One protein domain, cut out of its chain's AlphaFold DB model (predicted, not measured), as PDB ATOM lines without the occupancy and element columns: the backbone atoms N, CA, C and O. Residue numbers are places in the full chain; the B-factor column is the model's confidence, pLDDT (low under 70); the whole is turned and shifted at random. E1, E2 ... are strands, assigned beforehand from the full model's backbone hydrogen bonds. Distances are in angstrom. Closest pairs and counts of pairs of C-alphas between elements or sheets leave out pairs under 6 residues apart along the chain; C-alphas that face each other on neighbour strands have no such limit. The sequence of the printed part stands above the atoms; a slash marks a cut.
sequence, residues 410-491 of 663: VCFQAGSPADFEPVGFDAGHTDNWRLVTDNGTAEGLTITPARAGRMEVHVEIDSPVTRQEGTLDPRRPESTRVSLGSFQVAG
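AT A GLANCE: This is residues 410 to 491 of the 663 residues of an uncharacterized protein of Halovulum dunhuangense (UniProt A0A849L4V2). A long antiparallel hairpin of E5 and E6 makes the long axis, with short E2 beside E5 completing a sheet of three strands, and a small second hairpin of E3 and E4 sits near the E2 edge. At one end the link of residues 463 to 478 extends the long hairpin as a looped arm with no named element, while the stretch before E2 runs past E6 and E4 and takes E1 out to one side. The printed part has 82 residues with six named strands, E1 to E6 in chain order, and no named helix; the sheets have the orders E2 - E5 - E6 and E3 - E4, both antiparallel. The class is all strand, though 38 of the 82 residues are in named elements, which is under half. The whole is loose, with a radius of gyration of the C-alphas of 15.3 A and spans of 52 by 25 by 18 A.

HOW THE PARTS SIT: E5, residues 453 to 462, is the inner strand of the larger sheet. Its antiparallel neighbour E6, residues 479 to 490, forms a hairpin with it at 158 degrees between directions; N 455 and O 487 are 2.8 A apart, and N 461 and O 480 are 2.8 A apart, both within hydrogen-bond range. E6 bends by 56 degrees at residue 485. E2, residues 433 to 437, is the other edge strand, antiparallel to E5 at 160 degrees, with N 434 and O 460 within hydrogen-bond range at 2.9 A. E3, residues 440 to 443, has its closest C-alphas to E2 at Ala 442 and Val 436, 5.9 A apart. E3 and E4, residues 446 to 449, form a hairpin at 171 degrees, with N 443 and O 446 within hydrogen-bond range at 2.9 A. E3 is apart from E5 and E6. Residues 418 to 419 pair antiparallel with residues 446 to 447 of E4, and residues 412 to 413 pair parallel with residues 489 to 490 of E6. E1, residues 421 to 423, pairs with no named strand and is apart from E2, E3, E4, E5 and E6.

IN THESE COORDINATES: E5 is 28.9 A from first to last C-alpha, beginning at C-alpha 453 (7.741, -37.503, -2.829). E6 is 30.3 A long and ends at C-alpha 490 (9.643, -42.987, -6.284). E2 is 13.5 A long, E3 10.4 A, E4 9.8 A and E1 6.2 A, the last beginning at C-alpha 421 (22.098, -51.587, 5.972).

THE WHOLE: The C-alphas of Gly 470 and Gly 491 are the two farthest apart, at 52.0 A. The printed part has no cut. The link from E5 to E6 is long, with 16 residues, and its C-alphas lie 15 to 32 A from the mean of the C-alphas. The mean pLDDT of the printed part is 90.0, and residue 470 is the one printed residue under 70.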
ATOM      1  N   VAL A 410      19.604 -47.899  -1.777       76.81
ATOM      2  CA  VAL A 410      19.904 -47.109  -2.980       76.81
ATOM      3  C   VAL A 410      18.713 -46.227  -3.381       76.81
ATOM      4  O   VAL A 410      18.886 -45.147  -3.953       76.81
ATOM      5  N   CYS A 411      17.500 -46.677  -3.059       79.38
ATOM      6  CA  CYS A 411      16.280 -45.964  -3.356       79.38
ATOM      7  C   CYS A 411      15.076 -46.444  -2.547       79.38
ATOM      8  O   CYS A 411      15.035 -47.584  -2.091       79.38
ATOM      9  N   PHE A 412      14.067 -45.579  -2.467       87.00
ATOM     10  CA  PHE A 412      12.771 -45.847  -1.863       87.00
ATOM     11  C   PHE A 412      11.667 -45.815  -2.921       87.00
ATOM     12  O   PHE A 412      11.631 -44.907  -3.752       87.00
ATOM     13  N   GLN A 413      10.737 -46.765  -2.858       89.69
ATOM     14  CA  GLN A 413       9.570 -46.838  -3.738       89.69
ATOM     15  C   GLN A 413       8.292 -46.908  -2.899       89.69
ATOM     16  O   GLN A 413       8.222 -47.641  -1.915       89.69
ATOM     17  N   ALA A 414       7.270 -46.151  -3.296       91.56
ATOM     18  CA  ALA A 414       5.978 -46.154  -2.628       91.56
ATOM     19  C   ALA A 414       5.354 -47.561  -2.643       91.56
ATOM     20  O   ALA A 414       5.329 -48.248  -3.663       91.56
ATOM     21  N   GLY A 415       4.867 -48.000  -1.485       91.12
ATOM     22  CA  GLY A 415       4.267 -49.313  -1.268       91.12
ATOM     23  C   GLY A 415       5.252 -50.486  -1.256       91.12
ATOM     24  O   GLY A 415       4.803 -51.618  -1.096       91.12
ATOM     25  N   SER A 416       6.559 -50.249  -1.414       90.69
ATOM     26  CA  SER A 416       7.575 -51.308  -1.439       90.69
ATOM     27  C   SER A 416       8.513 -51.208  -0.230       90.69
ATOM     28  O   SER A 416       8.983 -50.108   0.066       90.69
ATOM     29  N   PRO A 417       8.811 -52.323   0.459       92.94
ATOM     30  CA  PRO A 417       9.768 -52.326   1.557       92.94
ATOM     31  C   PRO A 417      11.188 -52.064   1.046       92.94
ATOM     32  O   PRO A 417      11.576 -52.544  -0.022       92.94
ATOM     33  N   ALA A 418      11.964 -51.313   1.822       90.00
ATOM     34  CA  ALA A 418      13.368 -51.036   1.566       90.00
ATOM     35  C   ALA A 418      14.165 -51.063   2.878       90.00
ATOM     36  O   ALA A 418      13.754 -50.457   3.869       90.00
ATOM     37  N   ASP A 419      15.303 -51.751   2.869       91.38
ATOM     38  CA  ASP A 419      16.102 -52.007   4.067       91.38
ATOM     39  C   ASP A 419      17.273 -51.033   4.191       91.38
ATOM     40  O   ASP A 419      18.031 -50.823   3.241       91.38
ATOM     41  N   PHE A 420      17.449 -50.473   5.387       91.75
ATOM     42  CA  PHE A 420      18.705 -49.848   5.780       91.75
ATOM     43  C   PHE A 420      19.745 -50.924   6.089       91.75
ATOM     44  O   PHE A 420      19.457 -51.921   6.752       91.75
ATOM     45  N   GLU A 421      20.981 -50.705   5.649       88.38
ATOM     46  CA  GLU A 421      22.098 -51.587   5.972       88.38
ATOM     47  C   GLU A 421      22.792 -51.085   7.253       88.38
ATOM     48  O   GLU A 421      23.308 -49.962   7.269       88.38
ATOM     49  N   PRO A 422      22.829 -51.878   8.340       90.75
ATOM     50  CA  PRO A 422      23.563 -51.516   9.540       90.75
ATOM     51  C   PRO A 422      25.060 -51.662   9.267       90.75
ATOM     52  O   PRO A 422      25.539 -52.705   8.816       90.75
ATOM     53  N   VAL A 423      25.833 -50.615   9.545       85.31
ATOM     54  CA  VAL A 423      27.264 -50.608   9.253       85.31
ATOM     55  C   VAL A 423      28.071 -50.288  10.503       85.31
ATOM     56  O   VAL A 423      28.077 -49.166  11.004       85.31
ATOM     57  N   GLY A 424      28.867 -51.262  10.948       82.69
ATOM     58  CA  GLY A 424      29.706 -51.142  12.148       82.69
ATOM     59  C   GLY A 424      29.051 -51.678  13.420       82.69
ATOM     60  O   GLY A 424      29.679 -51.630  14.470       82.69
ATOM     61  N   PHE A 425      27.839 -52.226  13.317       89.25
ATOM     62  CA  PHE A 425      27.140 -52.889  14.413       89.25
ATOM     63  C   PHE A 425      26.218 -53.994  13.914       89.25
ATOM     64  O   PHE A 425      25.971 -54.120  12.715       89.25
ATOM     65  N   ASP A 426      25.732 -54.782  14.866       88.88
ATOM     66  CA  ASP A 426      24.696 -55.781  14.661       88.88
ATOM     67  C   ASP A 426      23.382 -55.243  15.233       88.88
ATOM     68  O   ASP A 426      23.277 -54.988  16.435       88.88
ATOM     69  N   ALA A 427      22.395 -55.058  14.361       86.38
ATOM     70  CA  ALA A 427      21.083 -54.537  14.719       86.38
ATOM     71  C   ALA A 427      20.313 -55.447  15.692       86.38
ATOM     72  O   ALA A 427      19.433 -54.956  16.390       86.38
ATOM     73  N   GLY A 428      20.641 -56.744  15.767       83.94
ATOM     74  CA  GLY A 428      20.012 -57.686  16.696       83.94
ATOM     75  C   GLY A 428      20.589 -57.660  18.115       83.94
ATOM     76  O   GLY A 428      19.999 -58.248  19.015       83.94
ATOM     77  N   HIS A 429      21.730 -56.997  18.331       83.69
ATOM     78  CA  HIS A 429      22.405 -56.939  19.636       83.69
ATOM     79  C   HIS A 429      22.042 -55.707  20.470       83.69
ATOM     80  O   HIS A 429      22.664 -55.465  21.498       83.69
ATOM     81  N   THR A 430      21.090 -54.888  20.036       86.81
ATOM     82  CA  THR A 430      20.650 -53.737  20.821       86.81
ATOM     83  C   THR A 430      19.204 -53.393  20.496       86.81
ATOM     84  O   THR A 430      18.788 -53.431  19.340       86.81
ATOM     85  N   ASP A 431      18.436 -53.090  21.535       89.50
ATOM     86  CA  ASP A 431      16.987 -52.902  21.505       89.50
ATOM     87  C   ASP A 431      16.556 -51.476  21.870       89.50
ATOM     88  O   ASP A 431      15.368 -51.162  21.849       89.50
ATOM     89  N   ASN A 432      17.508 -50.583  22.162       94.31
ATOM     90  CA  ASN A 432      17.222 -49.216  22.591       94.31
ATOM     91  C   ASN A 432      17.027 -48.231  21.428       94.31
ATOM     92  O   ASN A 432      17.124 -47.027  21.632       94.31
ATOM     93  N   TRP A 433      16.797 -48.696  20.202       95.44
ATOM     94  CA  TRP A 433      16.630 -47.816  19.048       95.44
ATOM     95  C   TRP A 433      15.565 -48.335  18.082       95.44
ATOM     96  O   TRP A 433      15.243 -49.522  18.050       95.44
ATOM     97  N   ARG A 434      15.010 -47.431  17.273       96.38
ATOM     98  CA  ARG A 434      14.051 -47.757  16.206       96.38
ATOM     99  C   ARG A 434      14.086 -46.725  15.086       96.38
ATOM    100  O   ARG A 434      14.283 -45.536  15.336       96.38
ATOM    101  N   LEU A 435      13.848 -47.168  13.852       97.12
ATOM    102  CA  LEU A 435      13.599 -46.257  12.737       97.12
ATOM    103  C   LEU A 435      12.195 -45.662  12.834       97.12
ATOM    104  O   LEU A 435      11.230 -46.356  13.150       97.12
ATOM    105  N   VAL A 436      12.076 -44.382  12.499       97.19
ATOM    106  CA  VAL A 436      10.794 -43.699  12.319       97.19
ATOM    107  C   VAL A 436      10.818 -42.869  11.039       97.19
ATOM    108  O   VAL A 436      11.855 -42.344  10.633       97.19
ATOM    109  N   THR A 437       9.662 -42.753  10.396       96.94
ATOM    110  CA  THR A 437       9.481 -42.017   9.140       96.94
ATOM    111  C   THR A 437       8.199 -41.195   9.182       96.94
ATOM    112  O   THR A 437       7.236 -41.571   9.851       96.94
ATOM    113  N   ASP A 438       8.177 -40.074   8.461       96.88
ATOM    114  CA  ASP A 438       6.984 -39.243   8.268       96.88
ATOM    115  C   ASP A 438       6.082 -39.712   7.106       96.88
ATOM    116  O   ASP A 438       4.965 -39.214   6.944       96.88
ATOM    117  N   ASN A 439       6.530 -40.689   6.310       95.56
ATOM    118  CA  ASN A 439       5.821 -41.179   5.130       95.56
ATOM    119  C   ASN A 439       5.870 -42.707   5.043       95.56
ATOM    120  O   ASN A 439       6.661 -43.260   4.287       95.56
ATOM    121  N   GLY A 440       4.977 -43.393   5.760       95.62
ATOM    122  CA  GLY A 440       4.832 -44.850   5.698       95.62
ATOM    123  C   GLY A 440       5.000 -45.521   7.052       95.62
ATOM    124  O   GLY A 440       4.602 -44.964   8.074       95.62
ATOM    125  N   THR A 441       5.557 -46.728   7.045       97.12
ATOM    126  CA  THR A 441       5.822 -47.522   8.253       97.12
ATOM    127  C   THR A 441       7.282 -47.943   8.316       97.12
ATOM    128  O   THR A 441       7.936 -48.086   7.281       97.12
ATOM    129  N   ALA A 442       7.781 -48.168   9.530       96.38
ATOM    130  CA  ALA A 442       9.105 -48.715   9.786       96.38
ATOM    131  C   ALA A 442       8.988 -49.920  10.730       96.38
ATOM    132  O   ALA A 442       8.278 -49.848  11.733       96.38
ATOM    133  N   GLU A 443       9.669 -51.013  10.398       94.81
ATOM    134  CA  GLU A 443       9.759 -52.226  11.210       94.81
ATOM    135  C   GLU A 443      11.214 -52.707  11.199       94.81
ATOM    136  O   GLU A 443      11.758 -53.065  10.154       94.81
ATOM    137  N   GLY A 444      11.879 -52.651  12.356       93.69
ATOM    138  CA  GLY A 444      13.320 -52.897  12.449       93.69
ATOM    139  C   GLY A 444      14.121 -51.948  11.549       93.69
ATOM    140  O   GLY A 444      14.084 -50.730  11.723       93.69
ATOM    141  N   LEU A 445      14.846 -52.520  10.584       94.94
ATOM    142  CA  LEU A 445      15.641 -51.798   9.582       94.94
ATOM    143  C   LEU A 445      14.871 -51.493   8.288       94.94
ATOM    144  O   LEU A 445      15.392 -50.804   7.409       94.94
ATOM    145  N   THR A 446      13.650 -52.007   8.154       96.25
ATOM    146  CA  THR A 446      12.853 -51.910   6.934       96.25
ATOM    147  C   THR A 446      11.914 -50.715   7.011       96.25
ATOM    148  O   THR A 446      11.161 -50.561   7.972       96.25
ATOM    149  N   ILE A 447      11.895 -49.891   5.966       96.50
ATOM    150  CA  ILE A 447      10.893 -48.838   5.774       96.50
ATOM    151  C   ILE A 447      10.033 -49.183   4.566       96.50
ATOM    152  O   ILE A 447      10.548 -49.528   3.508       96.50
ATOM    153  N   THR A 448       8.716 -49.047   4.707       96.50
ATOM    154  CA  THR A 448       7.766 -49.140   3.593       96.50
ATOM    155  C   THR A 448       7.105 -47.781   3.390       96.50
ATOM    156  O   THR A 448       6.173 -47.438   4.127       96.50
ATOM    157  N   PRO A 449       7.574 -46.977   2.419       95.31
ATOM    158  CA  PRO A 449       7.007 -45.665   2.164       95.31
ATOM    159  C   PRO A 449       5.558 -45.746   1.688       95.31
ATOM    160  O   PRO A 449       5.224 -46.602   0.872       95.31
ATOM    161  N   ALA A 450       4.686 -44.835   2.121       95.88
ATOM    162  CA  ALA A 450       3.282 -44.867   1.694       95.88
ATOM    163  C   ALA A 450       3.041 -44.166   0.348       95.88
ATOM    164  O   ALA A 450       2.142 -44.556  -0.400       95.88
ATOM    165  N   ARG A 451       3.779 -43.087   0.053       94.94
ATOM    166  CA  ARG A 451       3.523 -42.208  -1.102       94.94
ATOM    167  C   ARG A 451       4.812 -41.716  -1.748       94.94
ATOM    168  O   ARG A 451       5.833 -41.589  -1.081       94.94
ATOM    169  N   ALA A 452       4.729 -41.374  -3.032       91.38
ATOM    170  CA  ALA A 452       5.801 -40.689  -3.746       91.38
ATOM    171  C   ALA A 452       6.071 -39.292  -3.162       91.38
ATOM    172  O   ALA A 452       5.151 -38.628  -2.679       91.38
ATOM    173  N   GLY A 453       7.310 -38.822  -3.292       89.19
ATOM    174  CA  GLY A 453       7.741 -37.503  -2.829       89.19
ATOM    175  C   GLY A 453       8.822 -37.584  -1.759       89.19
ATOM    176  O   GLY A 453       9.537 -38.575  -1.654       89.19
ATOM    177  N   ARG A 454       8.962 -36.517  -0.973       90.75
ATOM    178  CA  ARG A 454      10.001 -36.424   0.053       90.75
ATOM    179  C   ARG A 454       9.589 -37.180   1.322       90.75
ATOM    180  O   ARG A 454       8.429 -37.107   1.712       90.75
ATOM    181  N   MET A 455      10.539 -37.870   1.942       93.25
ATOM    182  CA  MET A 455      10.387 -38.613   3.193       93.25
ATOM    183  C   MET A 455      11.549 -38.266   4.123       93.25
ATOM    184  O   MET A 455      12.704 -38.368   3.715       93.25
ATOM    185  N   GLU A 456      11.265 -37.884   5.360       94.69
ATOM    186  CA  GLU A 456      12.273 -37.750   6.411       94.69
ATOM    187  C   GLU A 456      12.367 -39.061   7.189       94.69
ATOM    188  O   GLU A 456      11.354 -39.638   7.592       94.69
ATOM    189  N   VAL A 457      13.593 -39.529   7.416       95.50
ATOM    190  CA  VAL A 457      13.843 -40.712   8.243       95.50
ATOM    191  C   VAL A 457      14.680 -40.308   9.442       95.50
ATOM    192  O   VAL A 457      15.692 -39.613   9.318       95.50
ATOM    193  N   HIS A 458      14.271 -40.781  10.612       96.38
ATOM    194  CA  HIS A 458      14.992 -40.591  11.857       96.38
ATOM    195  C   HIS A 458      15.261 -41.933  12.529       96.38
ATOM    196  O   HIS A 458      14.527 -42.902  12.331       96.38
ATOM    197  N   VAL A 459      16.284 -41.957  13.374       96.50
ATOM    198  CA  VAL A 459      16.428 -42.975  14.410       96.50
ATOM    199  C   VAL A 459      16.007 -42.361  15.741       96.50
ATOM    200  O   VAL A 459      16.450 -41.270  16.104       96.50
ATOM    201  N   GLU A 460      15.093 -43.026  16.437       96.69
ATOM    202  CA  GLU A 460      14.798 -42.743  17.838       96.69
ATOM    203  C   GLU A 460      15.639 -43.668  18.700       96.69
ATOM    204  O   GLU A 460      15.669 -44.871  18.450       96.69
ATOM    205  N   ILE A 461      16.315 -43.097  19.688       96.19
ATOM    206  CA  ILE A 461      17.209 -43.793  20.603       96.19
ATOM    207  C   ILE A 461      16.669 -43.571  22.008       96.19
ATOM    208  O   ILE A 461      16.639 -42.445  22.498       96.19
ATOM    209  N   ASP A 462      16.223 -44.645  22.637       95.12
ATOM    210  CA  ASP A 462      15.771 -44.669  24.015       95.12
ATOM    211  C   ASP A 462      16.986 -44.666  24.952       95.12
ATOM    212  O   ASP A 462      17.950 -45.422  24.779       95.12
ATOM    213  N   SER A 463      16.939 -43.804  25.965       92.56
ATOM    214  CA  SER A 463      17.936 -43.760  27.026       92.56
ATOM    215  C   SER A 463      18.003 -45.115  27.740       92.56
ATOM    216  O   SER A 463      16.958 -45.688  28.063       92.56
ATOM    217  N   PRO A 464      19.207 -45.619  28.067       91.06
ATOM    218  CA  PRO A 464      19.340 -46.836  28.864       91.06
ATOM    219  C   PRO A 464      18.784 -46.666  30.289       91.06
ATOM    220  O   PRO A 464      18.505 -47.649  30.972       91.06
ATOM    221  N   VAL A 465      18.592 -45.426  30.755       90.62
ATOM    222  CA  VAL A 465      18.209 -45.107  32.134       90.62
ATOM    223  C   VAL A 465      16.707 -45.270  32.363       90.62
ATOM    224  O   VAL A 465      15.908 -44.370  32.081       90.62
ATOM    225  N   THR A 466      16.327 -46.391  32.974       89.31
ATOM    226  CA  THR A 466      14.920 -46.765  33.223       89.31
ATOM    227  C   THR A 466      14.516 -46.735  34.695       89.31
ATOM    228  O   THR A 466      13.364 -47.006  35.023       89.31
ATOM    229  N   ARG A 467      15.425 -46.381  35.604       84.00
ATOM    230  CA  ARG A 467      15.113 -46.203  37.028       84.00
ATOM    231  C   ARG A 467      14.253 -44.964  37.333       84.00
ATOM    232  O   ARG A 467      14.366 -43.945  36.653       84.00
ATOM    233  N   GLN A 468      13.423 -45.047  38.373       79.44
ATOM    234  CA  GLN A 468      12.580 -43.976  38.929       79.44
ATOM    235  C   GLN A 468      12.406 -44.109  40.448       79.44
ATOM    236  O   GLN A 468      12.591 -45.178  41.015       79.44
ATOM    237  N   GLU A 469      12.046 -43.028  41.134       73.25
ATOM    238  CA  GLU A 469      11.836 -43.063  42.585       73.25
ATOM    239  C   GLU A 469      10.482 -43.706  42.950       73.25
ATOM    240  O   GLU A 469       9.477 -43.501  42.271       73.25
ATOM    241  N   GLY A 470      10.447 -44.473  44.048       66.81
ATOM    242  CA  GLY A 470       9.204 -44.931  44.688       66.81
ATOM    243  C   GLY A 470       8.485 -46.132  44.056       66.81
ATOM    244  O   GLY A 470       7.450 -46.539  44.576       66.81
ATOM    245  N   THR A 471       9.016 -46.723  42.983       70.00
ATOM    246  CA  THR A 471       8.494 -47.968  42.372       70.00
ATOM    247  C   THR A 471       9.574 -49.047  42.342       70.00
ATOM    248  O   THR A 471      10.707 -48.767  42.714       70.00
ATOM    249  N   LEU A 472       9.297 -50.237  41.802       70.25
ATOM    250  CA  LEU A 472      10.299 -51.113  41.160       70.25
ATOM    251  C   LEU A 472      10.038 -51.300  39.655       70.25
ATOM    252  O   LEU A 472      10.842 -51.917  38.967       70.25
ATOM    253  N   ASP A 473       8.955 -50.722  39.132       79.38
ATOM    254  CA  ASP A 473       8.696 -50.724  37.698       79.38
ATOM    255  C   ASP A 473       9.642 -49.758  36.969       79.38
ATOM    256  O   ASP A 473       9.918 -48.662  37.487       79.38
ATOM    257  N   PRO A 474      10.089 -50.110  35.750       85.12
ATOM    258  CA  PRO A 474      10.854 -49.205  34.909       85.12
ATOM    259  C   PRO A 474      10.009 -47.996  34.501       85.12
ATOM    260  O   PRO A 474       8.857 -48.133  34.081       85.12
ATOM    261  N   ARG A 475      10.595 -46.795  34.552       88.44
ATOM    262  CA  ARG A 475      10.016 -45.642  33.855       88.44
ATOM    263  C   ARG A 475      10.146 -45.827  32.352       88.44
ATOM    264  O   ARG A 475      11.076 -46.472  31.864       88.44
ATOM    265  N   ARG A 476       9.248 -45.181  31.608       89.75
ATOM    266  CA  ARG A 476       9.395 -45.062  30.158       89.75
ATOM    267  C   ARG A 476      10.712 -44.330  29.846       89.75
ATOM    268  O   ARG A 476      10.899 -43.237  30.384       89.75
ATOM    269  N   PRO A 477      11.589 -44.895  28.996       90.06
ATOM    270  CA  PRO A 477      12.805 -44.217  28.573       90.06
ATOM    271  C   PRO A 477      12.508 -42.862  27.932       90.06
ATOM    272  O   PRO A 477      11.537 -42.712  27.185       90.06
ATOM    273  N   GLU A 478      13.368 -41.886  28.202       91.56
ATOM    274  CA  GLU A 478      13.441 -40.666  27.401       91.56
ATOM    275  C   GLU A 478      14.080 -41.010  26.052       91.56
ATOM    276  O   GLU A 478      15.047 -41.770  26.017       91.56
ATOM    277  N   SER A 479      13.537 -40.489  24.952       93.19
ATOM    278  CA  SER A 479      14.032 -40.789  23.605       93.19
ATOM    279  C   SER A 479      14.655 -39.554  22.964       93.19
ATOM    280  O   SER A 479      14.010 -38.505  22.882       93.19
ATOM    281  N   THR A 480      15.856 -39.706  22.416       93.81
ATOM    282  CA  THR A 480      16.486 -38.721  21.529       93.81
ATOM    283  C   THR A 480      16.180 -39.089  20.079       93.81
ATOM    284  O   THR A 480      16.053 -40.266  19.740       93.81
ATOM    285  N   ARG A 481      16.031 -38.094  19.197       94.56
ATOM    286  CA  ARG A 481      15.737 -38.319  17.774       94.56
ATOM    287  C   ARG A 481      16.843 -37.746  16.897       94.56
ATOM    288  O   ARG A 481      17.017 -36.532  16.834       94.56
ATOM    289  N   VAL A 482      17.505 -38.611  16.134       94.19
ATOM    290  CA  VAL A 482      18.580 -38.240  15.205       94.19
ATOM    291  C   VAL A 482      18.069 -38.324  13.773       94.19
ATOM    292  O   VAL A 482      17.504 -39.334  13.361       94.19
ATOM    293  N   SER A 483      18.247 -37.258  12.990       92.81
ATOM    294  CA  SER A 483      17.901 -37.280  11.563       92.81
ATOM    295  C   SER A 483      18.919 -38.106  10.774       92.81
ATOM    296  O   SER A 483      20.113 -37.810  10.810       92.81
ATOM    297  N   LEU A 484      18.435 -39.111  10.033       91.50
ATOM    298  CA  LEU A 484      19.220 -39.838   9.027       91.50
ATOM    299  C   LEU A 484      19.222 -39.110   7.674       91.50
ATOM    300  O   LEU A 484      20.091 -39.357   6.834       91.50
ATOM    301  N   GLY A 485      18.279 -38.187   7.483       88.50
ATOM    302  CA  GLY A 485      18.186 -37.302   6.333       88.50
ATOM    303  C   GLY A 485      16.843 -37.371   5.609       88.50
ATOM    304  O   GLY A 485      15.916 -38.085   5.995       88.50
ATOM    305  N   SER A 486      16.792 -36.612   4.517       88.81
ATOM    306  CA  SER A 486      15.636 -36.474   3.639       88.81
ATOM    307  C   SER A 486      15.844 -37.281   2.361       88.81
ATOM    308  O   SER A 486      16.825 -37.073   1.637       88.81
ATOM    309  N   PHE A 487      14.913 -38.179   2.061       87.50
ATOM    310  CA  PHE A 487      14.966 -39.121   0.950       87.50
ATOM    311  C   PHE A 487      13.861 -38.847  -0.066       87.50
ATOM    312  O   PHE A 487      12.777 -38.378   0.276       87.50
ATOM    313  N   GLN A 488      14.137 -39.139  -1.337       86.19
ATOM    314  CA  GLN A 488      13.125 -39.080  -2.391       86.19
ATOM    315  C   GLN A 488      12.550 -40.475  -2.627       86.19
ATOM    316  O   GLN A 488      13.295 -41.421  -2.883       86.19
ATOM    317  N   VAL A 489      11.226 -40.576  -2.555       88.19
ATOM    318  CA  VAL A 489      10.449 -41.794  -2.770       88.19
ATOM    319  C   VAL A 489       9.867 -41.768  -4.177       88.19
ATOM    320  O   VAL A 489       9.110 -40.864  -4.545       88.19
ATOM    321  N   ALA A 490      10.205 -42.782  -4.965       86.44
ATOM    322  CA  ALA A 490       9.643 -42.987  -6.284       86.44
ATOM    323  C   ALA A 490       8.186 -43.466  -6.205       86.44
ATOM    324  O   ALA A 490       7.826 -44.237  -5.318       86.44
ATOM    325  N   GLY A 491       7.345 -43.017  -7.141       83.69
ATOM    326  CA  GLY A 491       5.944 -43.445  -7.194       83.69
ATOM    327  C   GLY A 491       5.753 -44.867  -7.707       83.69
ATOM    328  O   GLY A 491       5.035 -45.631  -7.073       83.69
TER     329      GLY A 491